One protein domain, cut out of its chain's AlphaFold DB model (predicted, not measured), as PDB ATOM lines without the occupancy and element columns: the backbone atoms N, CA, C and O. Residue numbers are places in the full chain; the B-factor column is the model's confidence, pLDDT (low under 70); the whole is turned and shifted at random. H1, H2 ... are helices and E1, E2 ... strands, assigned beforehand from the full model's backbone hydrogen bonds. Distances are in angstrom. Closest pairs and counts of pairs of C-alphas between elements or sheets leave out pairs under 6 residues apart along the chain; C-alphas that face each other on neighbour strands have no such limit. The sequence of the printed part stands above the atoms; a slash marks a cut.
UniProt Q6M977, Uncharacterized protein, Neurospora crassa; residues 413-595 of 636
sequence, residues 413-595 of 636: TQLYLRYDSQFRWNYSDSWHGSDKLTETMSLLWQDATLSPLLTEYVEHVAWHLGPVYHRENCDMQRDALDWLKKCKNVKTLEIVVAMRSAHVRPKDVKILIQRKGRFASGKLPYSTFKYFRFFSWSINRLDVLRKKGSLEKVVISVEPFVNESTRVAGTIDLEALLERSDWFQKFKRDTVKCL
ATOM      1  N   THR A 413      30.078 -29.072   2.762       81.44
ATOM      2  CA  THR A 413      30.506 -30.029   1.742       81.44
ATOM      3  C   THR A 413      30.274 -29.448   0.356       81.44
ATOM      4  O   THR A 413      29.148 -29.103   0.002       81.44
ATOM      5  N   GLN A 414      31.330 -29.390  -0.450       88.06
ATOM      6  CA  GLN A 414      31.213 -29.125  -1.877       88.06
ATOM      7  C   GLN A 414      31.078 -30.456  -2.612       88.06
ATOM      8  O   GLN A 414      31.983 -31.288  -2.585       88.06
ATOM      9  N   LEU A 415      29.936 -30.672  -3.260       88.62
ATOM     10  CA  LEU A 415      29.756 -31.842  -4.105       88.62
ATOM     11  C   LEU A 415      30.455 -31.609  -5.440       88.62
ATOM     12  O   LEU A 415      30.200 -30.616  -6.117       88.62
ATOM     13  N   TYR A 416      31.307 -32.545  -5.829       85.69
ATOM     14  CA  TYR A 416      32.137 -32.428  -7.013       85.69
ATOM     15  C   TYR A 416      31.631 -33.370  -8.114       85.69
ATOM     16  O   TYR A 416      31.827 -34.582  -8.066       85.69
ATOM     17  N   LEU A 417      30.934 -32.812  -9.103       85.56
ATOM     18  CA  LEU A 417      30.392 -33.525 -10.256       85.56
ATOM     19  C   LEU A 417      31.435 -33.517 -11.372       85.56
ATOM     20  O   LEU A 417      31.492 -32.570 -12.163       85.56
ATOM     21  N   ARG A 418      32.264 -34.559 -11.449       81.88
ATOM     22  CA  ARG A 418      33.265 -34.693 -12.511       81.88
ATOM     23  C   ARG A 418      32.955 -35.830 -13.460       81.88
ATOM     24  O   ARG A 418      32.911 -36.990 -13.075       81.88
ATOM     25  N   TYR A 419      32.805 -35.463 -14.730       70.56
ATOM     26  CA  TYR A 419      32.665 -36.395 -15.839       70.56
ATOM     27  C   TYR A 419      33.977 -36.472 -16.591       70.56
ATOM     28  O   TYR A 419      34.215 -35.718 -17.535       70.56
ATOM     29  N   ASP A 420      34.834 -37.387 -16.164       63.16
ATOM     30  CA  ASP A 420      36.076 -37.657 -16.865       63.16
ATOM     31  C   ASP A 420      35.998 -39.028 -17.539       63.16
ATOM     32  O   ASP A 420      36.581 -40.009 -17.094       63.16
ATOM     33  N   SER A 421      35.265 -39.094 -18.657       52.69
ATOM     34  CA  SER A 421      35.241 -40.289 -19.530       52.69
ATOM     35  C   SER A 421      36.625 -40.652 -20.098       52.69
ATOM     36  O   SER A 421      36.779 -41.661 -20.781       52.69
ATOM     37  N   GLN A 422      37.637 -39.805 -19.877       51.16
ATOM     38  CA  GLN A 422      38.963 -39.946 -20.457       51.16
ATOM     39  C   GLN A 422      40.093 -39.860 -19.427       51.16
ATOM     40  O   GLN A 422      41.224 -39.567 -19.814       51.16
ATOM     41  N   PHE A 423      39.887 -40.346 -18.198       50.91
ATOM     42  CA  PHE A 423      40.993 -40.907 -17.397       50.91
ATOM     43  C   PHE A 423      41.634 -42.159 -18.056       50.91
ATOM     44  O   PHE A 423      42.244 -42.988 -17.391       50.91
ATOM     45  N   ARG A 424      41.591 -42.279 -19.393       48.06
ATOM     46  CA  ARG A 424      42.674 -42.886 -20.166       48.06
ATOM     47  C   ARG A 424      43.914 -42.021 -19.959       48.06
ATOM     48  O   ARG A 424      44.250 -41.169 -20.786       48.06
ATOM     49  N   TRP A 425      44.574 -42.226 -18.824       47.38
ATOM     50  CA  TRP A 425      46.018 -42.067 -18.758       47.38
ATOM     51  C   TRP A 425      46.618 -42.836 -19.934       47.38
ATOM     52  O   TRP A 425      46.053 -43.837 -20.378       47.38
ATOM     53  N   ASN A 426      47.767 -42.382 -20.420       45.62
ATOM     54  CA  ASN A 426      48.637 -43.133 -21.322       45.62
ATOM     55  C   ASN A 426      49.163 -44.437 -20.672       45.62
ATOM     56  O   ASN A 426      50.329 -44.775 -20.821       45.62
ATOM     57  N   TYR A 427      48.328 -45.209 -19.975       43.28
ATOM     58  CA  TYR A 427      48.493 -46.651 -19.938       43.28
ATOM     59  C   TYR A 427      48.048 -47.152 -21.306       43.28
ATOM     60  O   TYR A 427      46.925 -47.619 -21.492       43.28
ATOM     61  N   SER A 428      48.925 -46.984 -22.293       47.25
ATOM     62  CA  SER A 428      48.752 -47.518 -23.641       47.25
ATOM     63  C   SER A 428      48.545 -49.035 -23.656       47.25
ATOM     64  O   SER A 428      48.136 -49.566 -24.682       47.25
ATOM     65  N   ASP A 429      48.743 -49.722 -22.525       49.47
ATOM     66  CA  ASP A 429      48.910 -51.172 -22.517       49.47
ATOM     67  C   ASP A 429      47.832 -51.927 -21.719       49.47
ATOM     68  O   ASP A 429      47.822 -53.153 -21.720       49.47
ATOM     69  N   SER A 430      46.869 -51.247 -21.082       48.50
ATOM     70  CA  SER A 430      45.764 -51.940 -20.399       48.50
ATOM     71  C   SER A 430      44.400 -51.392 -20.809       48.50
ATOM     72  O   SER A 430      43.833 -50.510 -20.162       48.50
ATOM     73  N   TRP A 431      43.833 -51.990 -21.858       51.66
ATOM     74  CA  TRP A 431      42.445 -51.799 -22.307       51.66
ATOM     75  C   TRP A 431      41.381 -52.021 -21.208       51.66
ATOM     76  O   TRP A 431      40.230 -51.657 -21.398       51.66
ATOM     77  N   HIS A 432      41.740 -52.580 -20.047       48.41
ATOM     78  CA  HIS A 432      40.792 -53.003 -19.009       48.41
ATOM     79  C   HIS A 432      40.601 -52.018 -17.838       48.41
ATOM     80  O   HIS A 432      39.800 -52.290 -16.945       48.41
ATOM     81  N   GLY A 433      41.314 -50.885 -17.815       47.50
ATOM     82  CA  GLY A 433      41.245 -49.923 -16.703       47.50
ATOM     83  C   GLY A 433      40.128 -48.876 -16.809       47.50
ATOM     84  O   GLY A 433      39.587 -48.455 -15.787       47.50
ATOM     85  N   SER A 434      39.754 -48.450 -18.024       54.00
ATOM     86  CA  SER A 434      38.802 -47.337 -18.193       54.00
ATOM     87  C   SER A 434      37.353 -47.730 -17.956       54.00
ATOM     88  O   SER A 434      36.588 -46.928 -17.425       54.00
ATOM     89  N   ASP A 435      36.974 -48.950 -18.329       59.16
ATOM     90  CA  ASP A 435      35.561 -49.331 -18.368       59.16
ATOM     91  C   ASP A 435      35.026 -49.556 -16.954       59.16
ATOM     92  O   ASP A 435      33.994 -48.997 -16.602       59.16
ATOM     93  N   LYS A 436      35.803 -50.218 -16.082       60.06
ATOM     94  CA  LYS A 436      35.454 -50.382 -14.660       60.06
ATOM     95  C   LYS A 436      35.426 -49.065 -13.890       60.06
ATOM     96  O   LYS A 436      34.568 -48.889 -13.030       60.06
ATOM     97  N   LEU A 437      36.338 -48.130 -14.174       55.22
ATOM     98  CA  LEU A 437      36.319 -46.813 -13.526       55.22
ATOM     99  C   LEU A 437      35.099 -46.003 -13.982       55.22
ATOM    100  O   LEU A 437      34.426 -45.390 -13.159       55.22
ATOM    101  N   THR A 438      34.787 -46.043 -15.279       57.81
ATOM    102  CA  THR A 438      33.607 -45.376 -15.849       57.81
ATOM    103  C   THR A 438      32.315 -45.988 -15.308       57.81
ATOM    104  O   THR A 438      31.404 -45.251 -14.938       57.81
ATOM    105  N   GLU A 439      32.250 -47.313 -15.183       64.31
ATOM    106  CA  GLU A 439      31.139 -48.043 -14.567       64.31
ATOM    107  C   GLU A 439      30.990 -47.675 -13.086       64.31
ATOM    108  O   GLU A 439      29.908 -47.291 -12.656       64.31
ATOM    109  N   THR A 440      32.085 -47.661 -12.320       57.12
ATOM    110  CA  THR A 440      32.072 -47.289 -10.894       57.12
ATOM    111  C   THR A 440      31.640 -45.834 -10.690       57.12
ATOM    112  O   THR A 440      30.838 -45.542  -9.806       57.12
ATOM    113  N   MET A 441      32.122 -44.910 -11.527       56.12
ATOM    114  CA  MET A 441      31.688 -43.509 -11.509       56.12
ATOM    115  C   MET A 441      30.226 -43.355 -11.929       56.12
ATOM    116  O   MET A 441      29.520 -42.528 -11.361       56.12
ATOM    117  N   SER A 442      29.748 -44.169 -12.873       63.28
ATOM    118  CA  SER A 442      28.342 -44.182 -13.287       63.28
ATOM    119  C   SER A 442      27.428 -44.751 -12.201       63.28
ATOM    120  O   SER A 442      26.342 -44.219 -11.997       63.28
ATOM    121  N   LEU A 443      27.872 -45.767 -11.458       63.72
ATOM    122  CA  LEU A 443      27.158 -46.314 -10.300       63.72
ATOM    123  C   LEU A 443      27.099 -45.298  -9.157       63.72
ATOM    124  O   LEU A 443      26.022 -45.014  -8.647       63.72
ATOM    125  N   LEU A 444      28.226 -44.658  -8.830       61.34
ATOM    126  CA  LEU A 444      28.261 -43.570  -7.846       61.34
ATOM    127  C   LEU A 444      27.394 -42.385  -8.276       61.34
ATOM    128  O   LEU A 444      26.777 -41.734  -7.437       61.34
ATOM    129  N   TRP A 445      27.309 -42.122  -9.580       66.88
ATOM    130  CA  TRP A 445      26.418 -41.116 -10.139       66.88
ATOM    131  C   TRP A 445      24.942 -41.507 -10.008       66.88
ATOM    132  O   TRP A 445      24.119 -40.693  -9.585       66.88
ATOM    133  N   GLN A 446      24.587 -42.749 -10.335       69.62
ATOM    134  CA  GLN A 446      23.233 -43.267 -10.141       69.62
ATOM    135  C   GLN A 446      22.849 -43.186  -8.658       69.62
ATOM    136  O   GLN A 446      21.822 -42.597  -8.334       69.62
ATOM    137  N   ASP A 447      23.722 -43.601  -7.744       66.00
ATOM    138  CA  ASP A 447      23.476 -43.513  -6.302       66.00
ATOM    139  C   ASP A 447      23.375 -42.065  -5.799       66.00
ATOM    140  O   ASP A 447      22.484 -41.729  -5.012       66.00
ATOM    141  N   ALA A 448      24.240 -41.166  -6.277       61.53
ATOM    142  CA  ALA A 448      24.206 -39.755  -5.898       61.53
ATOM    143  C   ALA A 448      22.941 -39.053  -6.415       61.53
ATOM    144  O   ALA A 448      22.327 -38.260  -5.694       61.53
ATOM    145  N   THR A 449      22.515 -39.371  -7.641       64.38
ATOM    146  CA  THR A 449      21.282 -38.818  -8.214       64.38
ATOM    147  C   THR A 449      20.016 -39.385  -7.588       64.38
ATOM    148  O   THR A 449      18.984 -38.704  -7.576       64.38
ATOM    149  N   LEU A 450      20.101 -40.592  -7.026       64.12
ATOM    150  CA  LEU A 450      19.022 -41.245  -6.298       64.12
ATOM    151  C   LEU A 450      18.960 -40.832  -4.828       64.12
ATOM    152  O   LEU A 450      17.889 -40.938  -4.235       64.12
ATOM    153  N   SER A 451      20.049 -40.319  -4.246       83.31
ATOM    154  CA  SER A 451      20.080 -39.914  -2.840       83.31
ATOM    155  C   SER A 451      19.157 -38.711  -2.582       83.31
ATOM    156  O   SER A 451      19.462 -37.574  -2.980       83.31
ATOM    157  N   PRO A 452      18.042 -38.901  -1.845       85.75
ATOM    158  CA  PRO A 452      17.156 -37.797  -1.487       85.75
ATOM    159  C   PRO A 452      17.870 -36.787  -0.581       85.75
ATOM    160  O   PRO A 452      17.572 -35.598  -0.631       85.75
ATOM    161  N   LEU A 453      18.860 -37.255   0.192       85.25
ATOM    162  CA  LEU A 453      19.656 -36.428   1.096       85.25
ATOM    163  C   LEU A 453      20.477 -35.389   0.334       85.25
ATOM    164  O   LEU A 453      20.424 -34.212   0.677       85.25
ATOM    165  N   LEU A 454      21.185 -35.787  -0.727       86.94
ATOM    166  CA  LEU A 454      21.958 -34.834  -1.529       86.94
ATOM    167  C   LEU A 454      21.035 -33.808  -2.191       86.94
ATOM    168  O   LEU A 454      21.298 -32.612  -2.143       86.94
ATOM    169  N   THR A 455      19.905 -34.262  -2.731       89.44
ATOM    170  CA  THR A 455      18.914 -33.386  -3.376       89.44
ATOM    171  C   THR A 455      18.311 -32.364  -2.398       89.44
ATOM    172  O   THR A 455      17.969 -31.239  -2.784       89.44
ATOM    173  N   GLU A 456      18.153 -32.742  -1.131       90.75
ATOM    174  CA  GLU A 456      17.568 -31.885  -0.103       90.75
ATOM    175  C   GLU A 456      18.589 -30.948   0.543       90.75
ATOM    176  O   GLU A 456      18.264 -29.785   0.755       90.75
ATOM    177  N   TYR A 457      19.812 -31.400   0.814       90.62
ATOM    178  CA  TYR A 457      20.739 -30.668   1.684       90.62
ATOM    179  C   TYR A 457      21.948 -30.046   0.979       90.62
ATOM    180  O   TYR A 457      22.604 -29.206   1.588       90.62
ATOM    181  N   VAL A 458      22.267 -30.408  -0.270       93.00
ATOM    182  CA  VAL A 458      23.470 -29.876  -0.936       93.00
ATOM    183  C   VAL A 458      23.356 -28.367  -1.186       93.00
ATOM    184  O   VAL A 458      22.418 -27.900  -1.839       93.00
ATOM    185  N   GLU A 459      24.327 -27.604  -0.674       94.31
ATOM    186  CA  GLU A 459      24.399 -26.148  -0.867       94.31
ATOM    187  C   GLU A 459      25.468 -25.740  -1.885       94.31
ATOM    188  O   GLU A 459      25.281 -24.775  -2.631       94.31
ATOM    189  N   HIS A 460      26.569 -26.489  -1.959       94.56
ATOM    190  CA  HIS A 460      27.727 -26.149  -2.777       94.56
ATOM    191  C   HIS A 460      27.998 -27.253  -3.796       94.56
ATOM    192  O   HIS A 460      28.193 -28.409  -3.427       94.56
ATOM    193  N   VAL A 461      28.021 -26.905  -5.083       93.94
ATOM    194  CA  VAL A 461      28.314 -27.857  -6.158       93.94
ATOM    195  C   VAL A 461      29.412 -27.312  -7.061       93.94
ATOM    196  O   VAL A 461      29.287 -26.201  -7.565       93.94
ATOM    197  N   ALA A 462      30.459 -28.099  -7.290       92.94
ATOM    198  CA  ALA A 462      31.399 -27.939  -8.393       92.94
ATOM    199  C   ALA A 462      30.997 -28.881  -9.526       92.94
ATOM    200  O   ALA A 462      30.888 -30.085  -9.328       92.94
ATOM    201  N   TRP A 463      30.769 -28.351 -10.720       91.75
ATOM    202  CA  TRP A 463      30.392 -29.110 -11.899       91.75
ATOM    203  C   TRP A 463      31.470 -28.991 -12.967       91.75
ATOM    204  O   TRP A 463      31.607 -27.954 -13.616       91.75
ATOM    205  N   HIS A 464      32.226 -30.071 -13.158       87.50
ATOM    206  CA  HIS A 464      33.267 -30.154 -14.171       87.50
ATOM    207  C   HIS A 464      32.657 -30.521 -15.515       87.50
ATOM    208  O   HIS A 464      32.160 -31.628 -15.746       87.50
ATOM    209  N   LEU A 465      32.735 -29.565 -16.424       83.62
ATOM    210  CA  LEU A 465      32.331 -29.689 -17.806       83.62
ATOM    211  C   LEU A 465      33.578 -29.949 -18.649       83.62
ATOM    212  O   LEU A 465      34.261 -29.025 -19.090       83.62
ATOM    213  N   GLY A 466      33.868 -31.233 -18.854       80.19
ATOM    214  CA  GLY A 466      34.888 -31.680 -19.796       80.19
ATOM    215  C   GLY A 466      34.422 -31.592 -21.257       80.19
ATOM    216  O   GLY A 466      33.217 -31.508 -21.533       80.19
ATOM    217  N   PRO A 467      35.358 -31.636 -22.222       71.38
ATOM    218  CA  PRO A 467      35.034 -31.737 -23.635       71.38
ATOM    219  C   PRO A 467      34.219 -33.001 -23.910       71.38
ATOM    220  O   PRO A 467      34.614 -34.127 -23.607       71.38
ATOM    221  N   VAL A 468      33.060 -32.798 -24.520       64.50
ATOM    222  CA  VAL A 468      32.138 -33.873 -24.857       64.50
ATOM    223  C   VAL A 468      32.517 -34.425 -26.226       64.50
ATOM    224  O   VAL A 468      32.176 -33.847 -27.256       64.50
ATOM    225  N   TYR A 469      33.294 -35.509 -26.236       67.81
ATOM    226  CA  TYR A 469      33.712 -36.178 -27.474       67.81
ATOM    227  C   TYR A 469      32.664 -37.165 -28.001       67.81
ATOM    228  O   TYR A 469      32.560 -37.355 -29.210       67.81
ATOM    229  N   HIS A 470      31.866 -37.749 -27.103       72.38
ATOM    230  CA  HIS A 470      30.869 -38.771 -27.418       72.38
ATOM    231  C   HIS A 470      29.462 -38.313 -27.039       72.38
ATOM    232  O   HIS A 470      29.280 -37.551 -26.093       72.38
ATOM    233  N   ARG A 471      28.458 -38.797 -27.780       73.69
ATOM    234  CA  ARG A 471      27.042 -38.486 -27.534       73.69
ATOM    235  C   ARG A 471      26.583 -38.931 -26.142       73.69
ATOM    236  O   ARG A 471      25.827 -38.209 -25.513       73.69
ATOM    237  N   GLU A 472      27.081 -40.061 -25.654       74.25
ATOM    238  CA  GLU A 472      26.751 -40.612 -24.330       74.25
ATOM    239  C   GLU A 472      27.141 -39.656 -23.194       74.25
ATOM    240  O   GLU A 472      26.353 -39.387 -22.290       74.25
ATOM    241  N   ASN A 473      28.307 -39.013 -23.303       75.38
ATOM    242  CA  ASN A 473      28.742 -37.987 -22.354       75.38
ATOM    243  C   ASN A 473      27.793 -36.770 -22.331       75.38
ATOM    244  O   ASN A 473      27.664 -36.106 -21.302       75.38
ATOM    245  N   CYS A 474      27.115 -36.465 -23.446       78.81
ATOM    246  CA  CYS A 474      26.088 -35.422 -23.483       78.81
ATOM    247  C   CYS A 474      24.876 -35.788 -22.623       78.81
ATOM    248  O   CYS A 474      24.258 -34.901 -22.032       78.81
ATOM    249  N   ASP A 475      24.498 -37.067 -22.619       82.69
ATOM    250  CA  ASP A 475      23.344 -37.557 -21.874       82.69
ATOM    251  C   ASP A 475      23.666 -37.586 -20.375       82.69
ATOM    252  O   ASP A 475      22.892 -37.044 -19.595       82.69
ATOM    253  N   MET A 476      24.879 -37.986 -19.979       79.50
ATOM    254  CA  MET A 476      25.322 -37.857 -18.582       79.50
ATOM    255  C   MET A 476      25.334 -36.402 -18.095       79.50
ATOM    256  O   MET A 476      24.849 -36.107 -17.007       79.50
ATOM    257  N   GLN A 477      25.834 -35.457 -18.901       82.69
ATOM    258  CA  GLN A 477      25.768 -34.030 -18.553       82.69
ATOM    259  C   GLN A 477      24.323 -33.519 -18.467       82.69
ATOM    260  O   GLN A 477      24.029 -32.628 -17.665       82.69
ATOM    261  N   ARG A 478      23.415 -34.065 -19.284       85.19
ATOM    262  CA  ARG A 478      21.983 -33.766 -19.198       85.19
ATOM    263  C   ARG A 478      21.395 -34.310 -17.900       85.19
ATOM    264  O   ARG A 478      20.670 -33.569 -17.245       85.19
ATOM    265  N   ASP A 479      21.764 -35.518 -17.497       85.81
ATOM    266  CA  ASP A 479      21.322 -36.127 -16.242       85.81
ATOM    267  C   ASP A 479      21.870 -35.365 -15.028       85.81
ATOM    268  O   ASP A 479      21.125 -35.103 -14.085       85.81
ATOM    269  N   ALA A 480      23.125 -34.900 -15.086       86.69
ATOM    270  CA  ALA A 480      23.713 -33.970 -14.114       86.69
ATOM    271  C   ALA A 480      22.876 -32.721 -13.940       86.69
ATOM    272  O   ALA A 480      22.529 -32.316 -12.829       86.69
ATOM    273  N   LEU A 481      22.538 -32.118 -15.069       87.88
ATOM    274  CA  LEU A 481      21.752 -30.910 -15.103       87.88
ATOM    275  C   LEU A 481      20.333 -31.158 -14.582       87.88
ATOM    276  O   LEU A 481      19.802 -30.335 -13.838       87.88
ATOM    277  N   ASP A 482      19.710 -32.277 -14.942       89.12
ATOM    278  CA  ASP A 482      18.366 -32.631 -14.493       89.12
ATOM    279  C   ASP A 482      18.329 -33.008 -13.006       89.12
ATOM    280  O   ASP A 482      17.357 -32.690 -12.319       89.12
ATOM    281  N   TRP A 483      19.403 -33.582 -12.467       90.75
ATOM    282  CA  TRP A 483      19.576 -33.777 -11.031       90.75
ATOM    283  C   TRP A 483      19.806 -32.457 -10.281       90.75
ATOM    284  O   TRP A 483      19.116 -32.178  -9.297       90.75
ATOM    285  N   LEU A 484      20.681 -31.583 -10.783       90.62
ATOM    286  CA  LEU A 484      20.883 -30.238 -10.232       90.62
ATOM    287  C   LEU A 484      19.555 -29.475 -10.155       90.62
ATOM    288  O   LEU A 484      19.249 -28.832  -9.151       90.62
ATOM    289  N   LYS A 485      18.700 -29.609 -11.176       90.19
ATOM    290  CA  LYS A 485      17.343 -29.039 -11.175       90.19
ATOM    291  C   LYS A 485      16.430 -29.613 -10.102       90.19
ATOM    292  O   LYS A 485      15.452 -28.950  -9.765       90.19
ATOM    293  N   LYS A 486      16.687 -30.803  -9.566       91.25
ATOM    294  CA  LYS A 486      15.932 -31.366  -8.437       91.25
ATOM    295  C   LYS A 486      16.441 -30.819  -7.104       91.25
ATOM    296  O   LYS A 486      15.618 -30.586  -6.221       91.25
ATOM    297  N   CYS A 487      17.724 -30.471  -7.006       91.06
ATOM    298  CA  CYS A 487      18.332 -29.954  -5.779       91.06
ATOM    299  C   CYS A 487      17.654 -28.662  -5.298       91.06
ATOM    300  O   CYS A 487      17.460 -27.721  -6.077       91.06
ATOM    301  N   LYS A 488      17.215 -28.625  -4.036       90.88
ATOM    302  CA  LYS A 488      16.411 -27.509  -3.495       90.88
ATOM    303  C   LYS A 488      17.277 -26.349  -3.002       90.88
ATOM    304  O   LYS A 488      16.919 -25.197  -3.230       90.88
ATOM    305  N   ASN A 489      18.424 -26.663  -2.403       92.81
ATOM    306  CA  ASN A 489      19.184 -25.731  -1.572       92.81
ATOM    307  C   ASN A 489      20.540 -25.306  -2.157       92.81
ATOM    308  O   ASN A 489      21.349 -24.736  -1.438       92.81
ATOM    309  N   VAL A 490      20.785 -25.521  -3.456       94.31
ATOM    310  CA  VAL A 490      22.050 -25.114  -4.096       94.31
ATOM    311  C   VAL A 490      22.198 -23.593  -4.056       94.31
ATOM    312  O   VAL A 490      21.487 -22.883  -4.769       94.31
ATOM    313  N   LYS A 491      23.151 -23.117  -3.253       94.75
ATOM    314  CA  LYS A 491      23.527 -21.707  -3.102       94.75
ATOM    315  C   LYS A 491      24.709 -21.327  -3.959       94.75
ATOM    316  O   LYS A 491      24.725 -20.237  -4.527       94.75
ATOM    317  N   THR A 492      25.690 -22.213  -4.095       95.31
ATOM    318  CA  THR A 492      26.859 -21.932  -4.927       95.31
ATOM    319  C   THR A 492      27.034 -22.993  -5.991       95.31
ATOM    320  O   THR A 492      27.118 -24.182  -5.680       95.31
ATOM    321  N   LEU A 493      27.157 -22.548  -7.235       95.31
ATOM    322  CA  LEU A 493      27.504 -23.400  -8.359       95.31
ATOM    323  C   LEU A 493      28.839 -22.940  -8.933       95.31
ATOM    324  O   LEU A 493      28.937 -21.871  -9.534       95.31
ATOM    325  N   GLU A 494      29.864 -23.750  -8.758       94.56
ATOM    326  CA  GLU A 494      31.109 -23.619  -9.489       94.56
ATOM    327  C   GLU A 494      31.013 -24.458 -10.763       94.56
ATOM    328  O   GLU A 494      30.696 -25.638 -10.715       94.56
ATOM    329  N   ILE A 495      31.234 -23.848 -11.921       91.62
ATOM    330  CA  ILE A 495      31.295 -24.528 -13.210       91.62
ATOM    331  C   ILE A 495      32.757 -24.550 -13.617       91.62
ATOM    332  O   ILE A 495      33.310 -23.520 -14.008       91.62
ATOM    333  N   VAL A 496      33.369 -25.723 -13.547       90.19
ATOM    334  CA  VAL A 496      34.771 -25.884 -13.908       90.19
ATOM    335  C   VAL A 496      34.857 -26.359 -15.344       90.19
ATOM    336  O   VAL A 496      34.400 -27.444 -15.700       90.19
ATOM    337  N   VAL A 497      35.420 -25.527 -16.208       86.38
ATOM    338  CA  VAL A 497      35.622 -25.869 -17.613       86.38
ATOM    339  C   VAL A 497      36.939 -26.607 -17.715       86.38
ATOM    340  O   VAL A 497      37.996 -25.995 -17.863       86.38
ATOM    341  N   ALA A 498      36.875 -27.931 -17.609       82.00
ATOM    342  CA  ALA A 498      38.038 -28.771 -17.815       82.00
ATOM    343  C   ALA A 498      38.362 -28.751 -19.306       82.00
ATOM    344  O   ALA A 498      37.655 -29.346 -20.122       82.00
ATOM    345  N   MET A 499      39.419 -28.043 -19.686       71.94
ATOM    346  CA  MET A 499      39.916 -28.104 -21.050       71.94
ATOM    347  C   MET A 499      41.067 -29.080 -21.067       71.94
ATOM    348  O   MET A 499      42.125 -28.817 -20.494       71.94
ATOM    349  N   ARG A 500      40.890 -30.197 -21.781       64.81
ATOM    350  CA  ARG A 500      42.063 -30.942 -22.214       64.81
ATOM    351  C   ARG A 500      42.905 -29.962 -23.014       64.81
ATOM    352  O   ARG A 500      42.440 -29.446 -24.036       64.81
ATOM    353  N   SER A 501      44.147 -29.761 -22.580       55.50
ATOM    354  CA  SER A 501      45.221 -29.503 -23.521       55.50
ATOM    355  C   SER A 501      45.164 -30.695 -24.459       55.50
ATOM    356  O   SER A 501      45.752 -31.741 -24.191       55.50
ATOM    357  N   ALA A 502      44.351 -30.614 -25.520       48.97
ATOM    358  CA  ALA A 502      44.490 -31.539 -26.621       48.97
ATOM    359  C   ALA A 502      45.991 -31.551 -26.892       48.97
ATOM    360  O   ALA A 502      46.618 -30.492 -26.799       48.97
ATOM    361  N   HIS A 503      46.582 -32.714 -27.146       45.56
ATOM    362  CA  HIS A 503      47.905 -32.754 -27.742       45.56
ATOM    363  C   HIS A 503      47.798 -31.995 -29.066       45.56
ATOM    364  O   HIS A 503      47.551 -32.568 -30.125       45.56
ATOM    365  N   VAL A 504      47.881 -30.668 -28.992       47.38
ATOM    366  CA  VAL A 504      47.992 -29.780 -30.115       47.38
ATOM    367  C   VAL A 504      49.388 -30.119 -30.556       47.38
ATOM    368  O   VAL A 504      50.372 -29.674 -29.965       47.38
ATOM    369  N   ARG A 505      49.470 -31.046 -31.511       50.91
ATOM    370  CA  ARG A 505      50.747 -31.453 -32.076       50.91
ATOM    371  C   ARG A 505      51.463 -30.157 -32.450       50.91
ATOM    372  O   ARG A 505      50.789 -29.246 -32.928       50.91
ATOM    373  N   PRO A 506      52.782 -30.028 -32.274       51.19
ATOM    374  CA  PRO A 506      53.487 -28.774 -32.556       51.19
ATOM    375  C   PRO A 506      53.127 -28.138 -33.920       51.19
ATOM    376  O   PRO A 506      53.023 -26.919 -34.041       51.19
ATOM    377  N   LYS A 507      52.803 -28.959 -34.933       54.28
ATOM    378  CA  LYS A 507      52.260 -28.512 -36.232       54.28
ATOM    379  C   LYS A 507      50.886 -27.825 -36.159       54.28
ATOM    380  O   LYS A 507      50.653 -26.824 -36.832       54.28
ATOM    381  N   ASP A 508      49.999 -28.324 -35.309       56.53
ATOM    382  CA  ASP A 508      48.670 -27.779 -35.047       56.53
ATOM    383  C   ASP A 508      48.755 -26.535 -34.142       56.53
ATOM    384  O   ASP A 508      47.869 -25.688 -34.206       56.53
ATOM    385  N   VAL A 509      49.845 -26.357 -33.373       53.03
ATOM    386  CA  VAL A 509      50.085 -25.157 -32.542       53.03
ATOM    387  C   VAL A 509      50.267 -23.935 -33.431       53.03
ATOM    388  O   VAL A 509      49.707 -22.885 -33.139       53.03
ATOM    389  N   LYS A 510      50.953 -24.067 -34.571       55.22
ATOM    390  CA  LYS A 510      51.092 -22.981 -35.558       55.22
ATOM    391  C   LYS A 510      49.734 -22.555 -36.131       55.22
ATOM    392  O   LYS A 510      49.467 -21.362 -36.251       55.22
ATOM    393  N   ILE A 511      48.851 -23.520 -36.404       59.94
ATOM    394  CA  ILE A 511      47.463 -23.268 -36.829       59.94
ATOM    395  C   ILE A 511      46.659 -22.652 -35.681       59.94
ATOM    396  O   ILE A 511      45.884 -21.727 -35.914       59.94
ATOM    397  N   LEU A 512      46.854 -23.109 -34.444       55.78
ATOM    398  CA  LEU A 512      46.198 -22.555 -33.263       55.78
ATOM    399  C   LEU A 512      46.670 -21.130 -32.965       55.78
ATOM    400  O   LEU A 512      45.848 -20.320 -32.572       55.78
ATOM    401  N   ILE A 513      47.940 -20.795 -33.213       58.66
ATOM    402  CA  ILE A 513      48.525 -19.450 -33.086       58.66
ATOM    403  C   ILE A 513      48.056 -18.538 -34.232       58.66
ATOM    404  O   ILE A 513      47.664 -17.399 -33.993       58.66
ATOM    405  N   GLN A 514      47.994 -19.022 -35.475       60.84
ATOM    406  CA  GLN A 514      47.368 -18.261 -36.569       60.84
ATOM    407  C   GLN A 514      45.872 -18.034 -36.310       60.84
ATOM    408  O   GLN A 514      45.331 -16.958 -36.579       60.84
ATOM    409  N   ARG A 515      45.196 -19.027 -35.723       59.09
ATOM    410  CA  ARG A 515      43.826 -18.887 -35.227       59.09
ATOM    411  C   ARG A 515      43.760 -18.035 -33.965       59.09
ATOM    412  O   ARG A 515      42.743 -17.385 -33.813       59.09
ATOM    413  N   LYS A 516      44.804 -17.940 -33.135       56.53
ATOM    414  CA  LYS A 516      44.883 -17.088 -31.932       56.53
ATOM    415  C   LYS A 516      44.714 -15.627 -32.308       56.53
ATOM    416  O   LYS A 516      43.955 -14.943 -31.641       56.53
ATOM    417  N   GLY A 517      45.299 -15.182 -33.424       59.22
ATOM    418  CA  GLY A 517      45.032 -13.847 -33.973       59.22
ATOM    419  C   GLY A 517      43.547 -13.630 -34.291       59.22
ATOM    420  O   GLY A 517      42.987 -12.602 -33.935       59.22
ATOM    421  N   ARG A 518      42.870 -14.631 -34.875       60.50
ATOM    422  CA  ARG A 518      41.425 -14.574 -35.183       60.50
ATOM    423  C   ARG A 518      40.514 -14.798 -33.966       60.50
ATOM    424  O   ARG A 518      39.386 -14.315 -33.958       60.50
ATOM    425  N   PHE A 519      40.982 -15.553 -32.976       53.75
ATOM    426  CA  PHE A 519      40.279 -15.892 -31.740       53.75
ATOM    427  C   PHE A 519      40.327 -14.706 -30.774       53.75
ATOM    428  O   PHE A 519      39.291 -14.294 -30.265       53.75
ATOM    429  N   ALA A 520      41.502 -14.087 -30.622       54.41
ATOM    430  CA  ALA A 520      41.680 -12.827 -29.908       54.41
ATOM    431  C   ALA A 520      40.947 -11.672 -30.606       54.41
ATOM    432  O   ALA A 520      40.349 -10.847 -29.936       54.41
ATOM    433  N   SER A 521      40.900 -11.641 -31.946       63.59
ATOM    434  CA  SER A 521      40.163 -10.597 -32.676       63.59
ATOM    435  C   SER A 521      38.642 -10.819 -32.745       63.59
ATOM    436  O   SER A 521      37.980 -10.120 -33.511       63.59
ATOM    437  N   GLY A 522      38.090 -11.853 -32.093       56.34
ATOM    438  CA  GLY A 522      36.657 -12.182 -32.139       56.34
ATOM    439  C   GLY A 522      36.104 -12.580 -33.520       56.34
ATOM    440  O   GLY A 522      34.891 -12.658 -33.697       56.34
ATOM    441  N   LYS A 523      36.966 -12.841 -34.515       63.66
ATOM    442  CA  LYS A 523      36.573 -13.137 -35.909       63.66
ATOM    443  C   LYS A 523      36.315 -14.621 -36.171       63.66
ATOM    444  O   LYS A 523      35.928 -14.977 -37.282       63.66
ATOM    445  N   LEU A 524      36.560 -15.502 -35.199       55.56
ATOM    446  CA  LEU A 524      36.244 -16.920 -35.343       55.56
ATOM    447  C   LEU A 524      34.788 -17.181 -34.909       55.56
ATOM    448  O   LEU A 524      34.464 -16.943 -33.745       55.56
ATOM    449  N   PRO A 525      33.907 -17.691 -35.792       57.59
ATOM    450  CA  PRO A 525      32.533 -18.001 -35.420       57.59
ATOM    451  C   PRO A 525      32.496 -19.063 -34.320       57.59
ATOM    452  O   PRO A 525      33.140 -20.108 -34.426       57.59
ATOM    453  N   TYR A 526      31.689 -18.825 -33.290       51.59
ATOM    454  CA  TYR A 526      31.472 -19.740 -32.166       51.59
ATOM    455  C   TYR A 526      31.118 -21.178 -32.602       51.59
ATOM    456  O   TYR A 526      31.570 -22.151 -32.001       51.59
ATOM    457  N   SER A 527      30.359 -21.318 -33.694       52.38
ATOM    458  CA  SER A 527      29.947 -22.607 -34.267       52.38
ATOM    459  C   SER A 527      31.115 -23.493 -34.710       52.38
ATOM    460  O   SER A 527      30.939 -24.706 -34.839       52.38
ATOM    461  N   THR A 528      32.301 -22.912 -34.917       54.97
ATOM    462  CA  THR A 528      33.490 -23.638 -35.377       54.97
ATOM    463  C   THR A 528      34.062 -24.549 -34.291       54.97
ATOM    464  O   THR A 528      34.673 -25.571 -34.602       54.97
ATOM    465  N   PHE A 529      33.823 -24.240 -33.013       59.50
ATOM    466  CA  PHE A 529      34.177 -25.132 -31.914       59.50
ATOM    467  C   PHE A 529      32.968 -25.978 -31.530       59.50
ATOM    468  O   PHE A 529      32.187 -25.615 -30.649       59.50
ATOM    469  N   LYS A 530      32.834 -27.144 -32.176       59.53
ATOM    470  CA  LYS A 530      31.775 -28.126 -31.870       59.53
ATOM    471  C   LYS A 530      31.633 -28.394 -30.363       59.53
ATOM    472  O   LYS A 530      30.511 -28.517 -29.886       59.53
ATOM    473  N   TYR A 531      32.744 -28.396 -29.622       60.44
ATOM    474  CA  TYR A 531      32.777 -28.646 -28.178       60.44
ATOM    475  C   TYR A 531      32.107 -27.550 -27.338       60.44
ATOM    476  O   TYR A 531      31.423 -27.863 -26.367       60.44
ATOM    477  N   PHE A 532      32.208 -26.276 -27.733       64.75
ATOM    478  CA  PHE A 532      31.543 -25.202 -26.992       64.75
ATOM    479  C   PHE A 532      30.037 -25.173 -27.237       64.75
ATOM    480  O   PHE A 532      29.298 -24.737 -26.360       64.75
ATOM    481  N   ARG A 533      29.556 -25.710 -28.370       66.75
ATOM    482  CA  ARG A 533      28.119 -25.762 -28.684       66.75
ATOM    483  C   ARG A 533      27.308 -26.457 -27.588       66.75
ATOM    484  O   ARG A 533      26.242 -25.957 -27.229       66.75
ATOM    485  N   PHE A 534      27.834 -27.549 -27.034       66.06
ATOM    486  CA  PHE A 534      27.232 -28.232 -25.887       66.06
ATOM    487  C   PHE A 534      27.311 -27.403 -24.609       66.06
ATOM    488  O   PHE A 534      26.328 -27.317 -23.881       66.06
ATOM    489  N   PHE A 535      28.427 -26.712 -24.391       69.25
ATOM    490  CA  PHE A 535      28.617 -25.826 -23.247       69.25
ATOM    491  C   PHE A 535      27.523 -24.752 -23.149       69.25
ATOM    492  O   PHE A 535      26.864 -24.614 -22.119       69.25
ATOM    493  N   SER A 536      27.252 -24.038 -24.248       69.94
ATOM    494  CA  SER A 536      26.152 -23.061 -24.270       69.94
ATOM    495  C   SER A 536      24.787 -23.722 -24.106       69.94
ATOM    496  O   SER A 536      23.923 -23.154 -23.444       69.94
ATOM    497  N   TRP A 537      24.578 -24.914 -24.674       78.56
ATOM    498  CA  TRP A 537      23.321 -25.643 -24.503       78.56
ATOM    499  C   TRP A 537      23.054 -25.994 -23.031       78.56
ATOM    500  O   TRP A 537      21.958 -25.712 -22.537       78.56
ATOM    501  N   SER A 538      24.050 -26.530 -22.321       74.19
ATOM    502  CA  SER A 538      23.948 -26.881 -20.899       74.19
ATOM    503  C   SER A 538      23.674 -25.647 -20.041       74.19
ATOM    504  O   SER A 538      22.798 -25.666 -19.176       74.19
ATOM    505  N   ILE A 539      24.342 -24.532 -20.338       74.88
ATOM    506  CA  ILE A 539      24.204 -23.293 -19.565       74.88
ATOM    507  C   ILE A 539      22.885 -22.582 -19.798       74.88
ATOM    508  O   ILE A 539      22.272 -22.107 -18.845       74.88
ATOM    509  N   ASN A 540      22.384 -22.571 -21.031       78.31
ATOM    510  CA  ASN A 540      21.071 -21.997 -21.315       78.31
ATOM    511  C   ASN A 540      19.946 -22.716 -20.548       78.31
ATOM    512  O   ASN A 540      18.895 -22.124 -20.321       78.31
ATOM    513  N   ARG A 541      20.168 -23.968 -20.127       81.94
ATOM    514  CA  ARG A 541      19.227 -24.771 -19.331       81.94
ATOM    515  C   ARG A 541      19.460 -24.716 -17.817       81.94
ATOM    516  O   ARG A 541      18.663 -25.282 -17.063       81.94
ATOM    517  N   LEU A 542      20.506 -24.027 -17.358       79.75
ATOM    518  CA  LEU A 542      20.685 -23.691 -15.943       79.75
ATOM    519  C   LEU A 542      19.732 -22.562 -15.495       79.75
ATOM    520  O   LEU A 542      19.621 -22.284 -14.301       79.75
ATOM    521  N   ASP A 543      18.960 -21.965 -16.414       79.88
ATOM    522  CA  ASP A 543      17.877 -21.019 -16.109       79.88
ATOM    523  C   ASP A 543      16.846 -21.582 -15.109       79.88
ATOM    524  O   ASP A 543      16.177 -20.830 -14.395       79.88
ATOM    525  N   VAL A 544      16.717 -22.908 -15.034       77.88
ATOM    526  CA  VAL A 544      15.862 -23.587 -14.059       77.88
ATOM    527  C   VAL A 544      16.397 -23.442 -12.634       77.88
ATOM    528  O   VAL A 544      15.593 -23.233 -11.726       77.88
ATOM    529  N   LEU A 545      17.720 -23.463 -12.425       78.56
ATOM    530  CA  LEU A 545      18.306 -23.200 -11.103       78.56
ATOM    531  C   LEU A 545      18.004 -21.771 -10.655       78.56
ATOM    532  O   LEU A 545      17.586 -21.550  -9.520       78.56
ATOM    533  N   ARG A 546      18.053 -20.812 -11.588       80.00
ATOM    534  CA  ARG A 546      17.621 -19.429 -11.329       80.00
ATOM    535  C   ARG A 546      16.164 -19.353 -10.868       80.00
ATOM    536  O   ARG A 546      15.836 -18.559  -9.992       80.00
ATOM    537  N   LYS A 547      15.253 -20.151 -11.444       80.12
ATOM    538  CA  LYS A 547      13.816 -20.094 -11.093       80.12
ATOM    539  C   LYS A 547      13.544 -20.432  -9.628       80.12
ATOM    540  O   LYS A 547      12.537 -19.940  -9.108       80.12
ATOM    541  N   LYS A 548      14.417 -21.216  -8.990       79.75
ATOM    542  CA  LYS A 548      14.312 -21.576  -7.572       79.75
ATOM    543  C   LYS A 548      14.739 -20.455  -6.626       79.75
ATOM    544  O   LYS A 548      14.291 -20.449  -5.490       79.75
ATOM    545  N   GLY A 549      15.537 -19.497  -7.100       79.19
ATOM    546  CA  GLY A 549      15.965 -18.340  -6.309       79.19
ATOM    547  C   GLY A 549      16.941 -18.661  -5.174       79.19
ATOM    548  O   GLY A 549      17.211 -17.779  -4.373       79.19
ATOM    549  N   SER A 550      17.456 -19.890  -5.101       86.00
ATOM    550  CA  SER A 550      18.416 -20.313  -4.079       86.00
ATOM    551  C   SER A 550      19.868 -20.028  -4.451       86.00
ATOM    552  O   SER A 550      20.711 -20.008  -3.567       86.00
ATOM    553  N   LEU A 551      20.170 -19.787  -5.731       91.94
ATOM    554  CA  LEU A 551      21.537 -19.611  -6.210       91.94
ATOM    555  C   LEU A 551      22.060 -18.196  -5.906       91.94
ATOM    556  O   LEU A 551      21.606 -17.219  -6.498       91.94
ATOM    557  N   GLU A 552      23.037 -18.111  -5.010       93.44
ATOM    558  CA  GLU A 552      23.663 -16.878  -4.519       93.44
ATOM    559  C   GLU A 552      24.978 -16.568  -5.249       93.44
ATOM    560  O   GLU A 552      25.287 -15.408  -5.522       93.44
ATOM    561  N   LYS A 553      25.757 -17.602  -5.593       93.81
ATOM    562  CA  LYS A 553      27.082 -17.454  -6.213       93.81
ATOM    563  C   LYS A 553      27.248 -18.409  -7.385       93.81
ATOM    564  O   LYS A 553      26.990 -19.605  -7.270       93.81
ATOM    565  N   VAL A 554      27.756 -17.888  -8.497       93.62
ATOM    566  CA  VAL A 554      28.241 -18.706  -9.610       93.62
ATOM    567  C   VAL A 554      29.698 -18.379  -9.862       93.62
ATOM    568  O   VAL A 554      30.039 -17.219 -10.089       93.62
ATOM    569  N   VAL A 555      30.547 -19.399  -9.823       93.31
ATOM    570  CA  VAL A 555      31.967 -19.296 -10.170       93.31
ATOM    571  C   VAL A 555      32.182 -20.059 -11.464       93.31
ATOM    572  O   VAL A 555      31.623 -21.134 -11.640       93.31
ATOM    573  N   ILE A 556      32.954 -19.499 -12.389       91.00
ATOM    574  CA  ILE A 556      33.388 -20.219 -13.585       91.00
ATOM    575  C   ILE A 556      34.906 -20.215 -13.568       91.00
ATOM    576  O   ILE A 556      35.524 -19.167 -13.778       91.00
ATOM    577  N   SER A 557      35.477 -21.377 -13.294       91.31
ATOM    578  CA  SER A 557      36.913 -21.628 -13.288       91.31
ATOM    579  C   SER A 557      37.293 -22.439 -14.525       91.31
ATOM    580  O   SER A 557      36.465 -23.120 -15.136       91.31
ATOM    581  N   VAL A 558      38.542 -22.304 -14.955       86.75
ATOM    582  CA  VAL A 558      39.133 -23.166 -15.977       86.75
ATOM    583  C   VAL A 558      40.114 -24.055 -15.255       86.75
ATOM    584  O   VAL A 558      40.972 -23.557 -14.541       86.75
ATOM    585  N   GLU A 559      39.990 -25.357 -15.451       83.56
ATOM    586  CA  GLU A 559      41.018 -26.290 -15.011       83.56
ATOM    587  C   GLU A 559      41.832 -26.656 -16.256       83.56
ATOM    588  O   GLU A 559      41.325 -27.380 -17.131       83.56
ATOM    589  N   PRO A 560      43.048 -26.102 -16.423       71.81
ATOM    590  CA  PRO A 560      43.915 -26.520 -17.505       71.81
ATOM    591  C   PRO A 560      44.359 -27.953 -17.231       71.81
ATOM    592  O   PRO A 560      45.042 -28.244 -16.252       71.81
ATOM    593  N   PHE A 561      44.012 -28.875 -18.125       65.00
ATOM    594  CA  PHE A 561      44.558 -30.223 -18.046       65.00
ATOM    595  C   PHE A 561      45.992 -30.185 -18.580       65.00
ATOM    596  O   PHE A 561      46.224 -30.356 -19.783       65.00
ATOM    597  N   VAL A 562      46.962 -29.877 -17.722       56.59
ATOM    598  CA  VAL A 562      48.382 -29.945 -18.074       56.59
ATOM    599  C   VAL A 562      48.830 -31.381 -17.855       56.59
ATOM    600  O   VAL A 562      48.875 -31.865 -16.730       56.59
ATOM    601  N   ASN A 563      49.152 -32.089 -18.936       57.69
ATOM    602  CA  ASN A 563      49.842 -33.364 -18.808       57.69
ATOM    603  C   ASN A 563      51.268 -33.053 -18.325       57.69
ATOM    604  O   ASN A 563      52.099 -32.608 -19.123       57.69
ATOM    605  N   GLU A 564      51.529 -33.219 -17.026       51.31
ATOM    606  CA  GLU A 564      52.806 -32.875 -16.376       51.31
ATOM    607  C   GLU A 564      54.018 -33.509 -17.071       51.31
ATOM    608  O   GLU A 564      55.089 -32.903 -17.117       51.31
ATOM    609  N   SER A 565      53.825 -34.655 -17.735       49.69
ATOM    610  CA  SER A 565      54.853 -35.327 -18.545       49.69
ATOM    611  C   SER A 565      55.334 -34.530 -19.769       49.69
ATOM    612  O   SER A 565      56.324 -34.899 -20.394       49.69
ATOM    613  N   THR A 566      54.663 -33.428 -20.125       52.12
ATOM    614  CA  THR A 566      54.971 -32.618 -21.314       52.12
ATOM    615  C   THR A 566      55.346 -31.174 -21.001       52.12
ATOM    616  O   THR A 566      55.194 -30.323 -21.876       52.12
ATOM    617  N   ARG A 567      55.912 -30.880 -19.817       53.28
ATOM    618  CA  ARG A 567      56.636 -29.612 -19.542       53.28
ATOM    619  C   ARG A 567      57.918 -29.476 -20.394       53.28
ATOM    620  O   ARG A 567      59.000 -29.181 -19.901       53.28
ATOM    621  N   VAL A 568      57.805 -29.703 -21.695       57.28
ATOM    622  CA  VAL A 568      58.797 -29.336 -22.695       57.28
ATOM    623  C   VAL A 568      58.671 -27.827 -22.892       57.28
ATOM    624  O   VAL A 568      57.560 -27.306 -23.022       57.28
ATOM    625  N   ALA A 569      59.800 -27.121 -22.896       51.25
ATOM    626  CA  ALA A 569      59.856 -25.685 -23.140       51.25
ATOM    627  C   ALA A 569      59.019 -25.313 -24.384       51.25
ATOM    628  O   ALA A 569      59.329 -25.734 -25.499       51.25
ATOM    629  N   GLY A 570      57.927 -24.563 -24.182       61.62
ATOM    630  CA  GLY A 570      56.998 -24.157 -25.246       61.62
ATOM    631  C   GLY A 570      55.518 -24.506 -25.037       61.62
ATOM    632  O   GLY A 570      54.709 -24.211 -25.919       61.62
ATOM    633  N   THR A 571      55.119 -25.098 -23.905       59.47
ATOM    634  CA  THR A 571      53.693 -25.290 -23.585       59.47
ATOM    635  C   THR A 571      52.980 -23.948 -23.430       59.47
ATOM    636  O   THR A 571      53.354 -23.117 -22.606       59.47
ATOM    637  N   ILE A 572      51.941 -23.736 -24.238       65.44
ATOM    638  CA  ILE A 572      51.060 -22.574 -24.118       65.44
ATOM    639  C   ILE A 572      50.250 -22.739 -22.836       65.44
ATOM    640  O   ILE A 572      49.513 -23.714 -22.705       65.44
ATOM    641  N   ASP A 573      50.355 -21.765 -21.936       75.06
ATOM    642  CA  ASP A 573      49.452 -21.629 -20.800       75.06
ATOM    643  C   ASP A 573      48.035 -21.331 -21.319       75.06
ATOM    644  O   ASP A 573      47.693 -20.204 -21.700       75.06
ATOM    645  N   LEU A 574      47.241 -22.395 -21.453       73.38
ATOM    646  CA  LEU A 574      45.874 -22.328 -21.956       73.38
ATOM    647  C   LEU A 574      44.953 -21.597 -20.985       73.38
ATOM    648  O   LEU A 574      44.042 -20.917 -21.453       73.38
ATOM    649  N   GLU A 575      45.200 -21.698 -19.679       80.50
ATOM    650  CA  GLU A 575      44.436 -20.965 -18.672       80.50
ATOM    651  C   GLU A 575      44.654 -19.468 -18.865       80.50
ATOM    652  O   GLU A 575      43.695 -18.748 -19.145       80.50
ATOM    653  N   ALA A 576      45.908 -19.006 -18.885       81.12
ATOM    654  CA  ALA A 576      46.204 -17.599 -19.141       81.12
ATOM    655  C   ALA A 576      45.685 -17.129 -20.509       81.12
ATOM    656  O   ALA A 576      45.259 -15.982 -20.655       81.12
ATOM    657  N   LEU A 577      45.698 -17.988 -21.533       80.25
ATOM    658  CA  LEU A 577      45.174 -17.643 -22.857       80.25
ATOM    659  C   LEU A 577      43.645 -17.498 -22.869       80.25
ATOM    660  O   LEU A 577      43.130 -16.602 -23.543       80.25
ATOM    661  N   LEU A 578      42.926 -18.355 -22.144       79.81
ATOM    662  CA  LEU A 578      41.473 -18.277 -21.998       79.81
ATOM    663  C   LEU A 578      41.073 -17.106 -21.115       79.81
ATOM    664  O   LEU A 578      40.201 -16.336 -21.506       79.81
ATOM    665  N   GLU A 579      41.745 -16.907 -19.985       85.25
ATOM    666  CA  GLU A 579      41.485 -15.767 -19.106       85.25
ATOM    667  C   GLU A 579      41.774 -14.429 -19.808       85.25
ATOM    668  O   GLU A 579      41.080 -13.446 -19.560       85.25
ATOM    669  N   ARG A 580      42.709 -14.380 -20.765       84.12
ATOM    670  CA  ARG A 580      42.936 -13.195 -21.619       84.12
ATOM    671  C   ARG A 580      41.976 -13.082 -22.806       84.12
ATOM    672  O   ARG A 580      42.012 -12.083 -23.520       84.12
ATOM    673  N   SER A 581      41.152 -14.092 -23.076       82.06
ATOM    674  CA  SER A 581      40.224 -14.067 -24.205       82.06
ATOM    675  C   SER A 581      38.992 -13.226 -23.872       82.06
ATOM    676  O   SER A 581      38.178 -13.611 -23.031       82.06
ATOM    677  N   ASP A 582      38.786 -12.131 -24.612       84.62
ATOM    678  CA  ASP A 582      37.582 -11.288 -24.505       84.62
ATOM    679  C   ASP A 582      36.290 -12.095 -24.623       84.62
ATOM    680  O   ASP A 582      35.303 -11.833 -23.933       84.62
ATOM    681  N   TRP A 583      36.304 -13.105 -25.494       83.88
ATOM    682  CA  TRP A 583      35.179 -14.007 -25.666       83.88
ATOM    683  C   TRP A 583      34.900 -14.800 -24.389       83.88
ATOM    684  O   TRP A 583      33.748 -14.846 -23.959       83.88
ATOM    685  N   PHE A 584      35.921 -15.398 -23.771       84.81
ATOM    686  CA  PHE A 584      35.734 -16.212 -22.571       84.81
ATOM    687  C   PHE A 584      35.307 -15.349 -21.379       84.81
ATOM    688  O   PHE A 584      34.396 -15.720 -20.641       84.81
ATOM    689  N   GLN A 585      35.855 -14.138 -21.260       89.81
ATOM    690  CA  GLN A 585      35.416 -13.171 -20.253       89.81
ATOM    691  C   GLN A 585      33.981 -12.693 -20.488       89.81
ATOM    692  O   GLN A 585      33.178 -12.624 -19.554       89.81
ATOM    693  N   LYS A 586      33.601 -12.403 -21.739       87.31
ATOM    694  CA  LYS A 586      32.205 -12.106 -22.098       87.31
ATOM    695  C   LYS A 586      31.298 -13.275 -21.739       87.31
ATOM    696  O   LYS A 586      30.245 -13.070 -21.151       87.31
ATOM    697  N   PHE A 587      31.729 -14.487 -22.045       85.44
ATOM    698  CA  PHE A 587      31.010 -15.707 -21.749       85.44
ATOM    699  C   PHE A 587      30.814 -15.927 -20.233       85.44
ATOM    700  O   PHE A 587      29.687 -16.202 -19.810       85.44
ATOM    701  N   LYS A 588      31.855 -15.732 -19.406       89.25
ATOM    702  CA  LYS A 588      31.745 -15.767 -17.938       89.25
ATOM    703  C   LYS A 588      30.739 -14.739 -17.440       89.25
ATOM    704  O   LYS A 588      29.804 -15.092 -16.723       89.25
ATOM    705  N   ARG A 589      30.890 -13.482 -17.870       91.62
ATOM    706  CA  ARG A 589      29.995 -12.381 -17.488       91.62
ATOM    707  C   ARG A 589      28.551 -12.659 -17.884       91.62
ATOM    708  O   ARG A 589      27.668 -12.499 -17.051       91.62
ATOM    709  N   ASP A 590      28.311 -13.100 -19.115       87.88
ATOM    710  CA  ASP A 590      26.969 -13.401 -19.616       87.88
ATOM    711  C   ASP A 590      26.349 -14.574 -18.853       87.88
ATOM    712  O   ASP A 590      25.181 -14.507 -18.482       87.88
ATOM    713  N   THR A 591      27.125 -15.615 -18.550       86.38
ATOM    714  CA  THR A 591      26.649 -16.776 -17.783       86.38
ATOM    715  C   THR A 591      26.300 -16.390 -16.349       86.38
ATOM    716  O   THR A 591      25.181 -16.645 -15.901       86.38
ATOM    717  N   VAL A 592      27.210 -15.710 -15.644       90.88
ATOM    718  CA  VAL A 592      26.981 -15.230 -14.272       90.88
ATOM    719  C   VAL A 592      25.789 -14.275 -14.238       90.88
ATOM    720  O   VAL A 592      24.885 -14.449 -13.423       90.88
ATOM    721  N   LYS A 593      25.715 -13.323 -15.176       90.94
ATOM    722  CA  LYS A 593      24.584 -12.395 -15.304       90.94
ATOM    723  C   LYS A 593      23.276 -13.131 -15.574       90.94
ATOM    724  O   LYS A 593      22.266 -12.787 -14.976       90.94
ATOM    725  N   CYS A 594      23.259 -14.131 -16.451       87.69
ATOM    726  CA  CYS A 594      22.053 -14.900 -16.759       87.69
ATOM    727  C   CYS A 594      21.550 -15.715 -15.562       87.69
ATOM    728  O   CYS A 594      20.332 -15.805 -15.374       87.69
ATOM    729  N   LEU A 595      22.465 -16.288 -14.772       87.25
ATOM    730  CA  LEU A 595      22.147 -17.153 -13.633       87.25
ATOM    731  C   LEU A 595      21.806 -16.380 -12.360       87.25
ATOM    732  O   LEU A 595      20.881 -16.781 -11.660       87.25
TER     733      LEU A 595
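This is residues 413 to 595 of the 636 residues of an uncharacterized protein of Neurospora crassa (UniProt Q6M977). A twisted wall of four parallel strands has two helices, H3 and H5, side by side over one face, while its other face is bare of named helices. H1 lies beyond the E1 edge, H7 and H8 lie over E4 at the opposite edge, H2 and H6 are near the ends where the strands begin, and H4 is beyond the ends where they finish; the loop of residues 426 to 432 sticks out. The 183 printed residues include eight named helices and four named strands, in the order E1 H1 H2 E2 H3 E3 H4 H5 H6 E4 H7 H8, and the sheet runs E1 E2 E3 E4. The class is mixed, helices and strands; the whole is compact, with a radius of gyration of the C-alphas of 17.7 A, and spans 50 by 44 by 27 A.

E1, residues 414 to 418, begins at C-alpha 414 at (31.213, -29.125, -1.877) and is 12.2 A long. H1, residues 433 to 450, is the longest helix at 26.0 A, and H2 holds residues 452 to 457. E2, residues 460 to 465, is 16.1 A long, and H3, residues 471 to 484, is 20.1 A long. E3, residues 492 to 500, spans 24.7 A from C-alpha 492 at (26.859, -21.932, -4.927) to C-alpha 500. H4, residues 506 to 520, measures 20.0 A, H5, residues 530 to 540, measures 16.2 A, and H6 holds residues 543 to 548. E4, residues 553 to 561, is 24.7 A long, and H7 holds residues 574 to 579. H8, residues 582 to 595, is 19.8 A long and ends at C-alpha 595 at (22.147, -17.153, -13.633).

E1 and E2 are parallel at 15 degrees, with N 417 and O 462 at 2.7 A, within hydrogen-bond range. E2 and E3 are parallel at 22 degrees, with N 463 and O 494 at 2.7 A. E3 and E4 are parallel at 18 degrees, with N 495 and O 555 at 2.8 A. Three strand-helix-strand units, each two parallel neighbour strands with helices between, follow along the chain: E1, H1 H2, E2 and E2, H3, E3, both with right-handed crossovers, and E3, H4 H5 H6, E4. H3 only grazes the sheet, with residues 477 to 484. H3 and H5 touch, the C-alphas of Arg 478 and Ser 538 being closest at 7.4 A, at a shallow tilt of 18 degrees, the same way. H7 is over E4, at a height over the sheet of 8.7 A. H8 is also over E4, at a height of 9.4 A, slantwise to the strands at 33 degrees on the local plane. H8 touches H6 with residues 594 to 595 alone, the C-alphas of Arg 546 and Leu 595 being closest at 5.6 A. H1 and H3 are close but not clearly touching, with the C-alphas of Thr 449 and Trp 483 closest at 6.0 A. H2 and H4 are not on the sheet, and H4 and H5 are apart. Every O i to N i+4 pair is within hydrogen-bond range in H2, H3, H7 and H8; the counts are 13 of 14 in H1, 8 of 11 in H4, 5 of 7 in H5 and 1 of 2 in H6.

The two C-alphas farthest apart, those of Pro 452 and Lys 510, are 50.3 A apart. The printed part has no cut. The long links are E1 to H1, with 14 residues between them, and E4 to H7, with 12. The mean pLDDT of the printed part is 72.7, and 82 residues are under 70: residues 420 to 450, 468 to 469, 500 to 536 and 561 to 572.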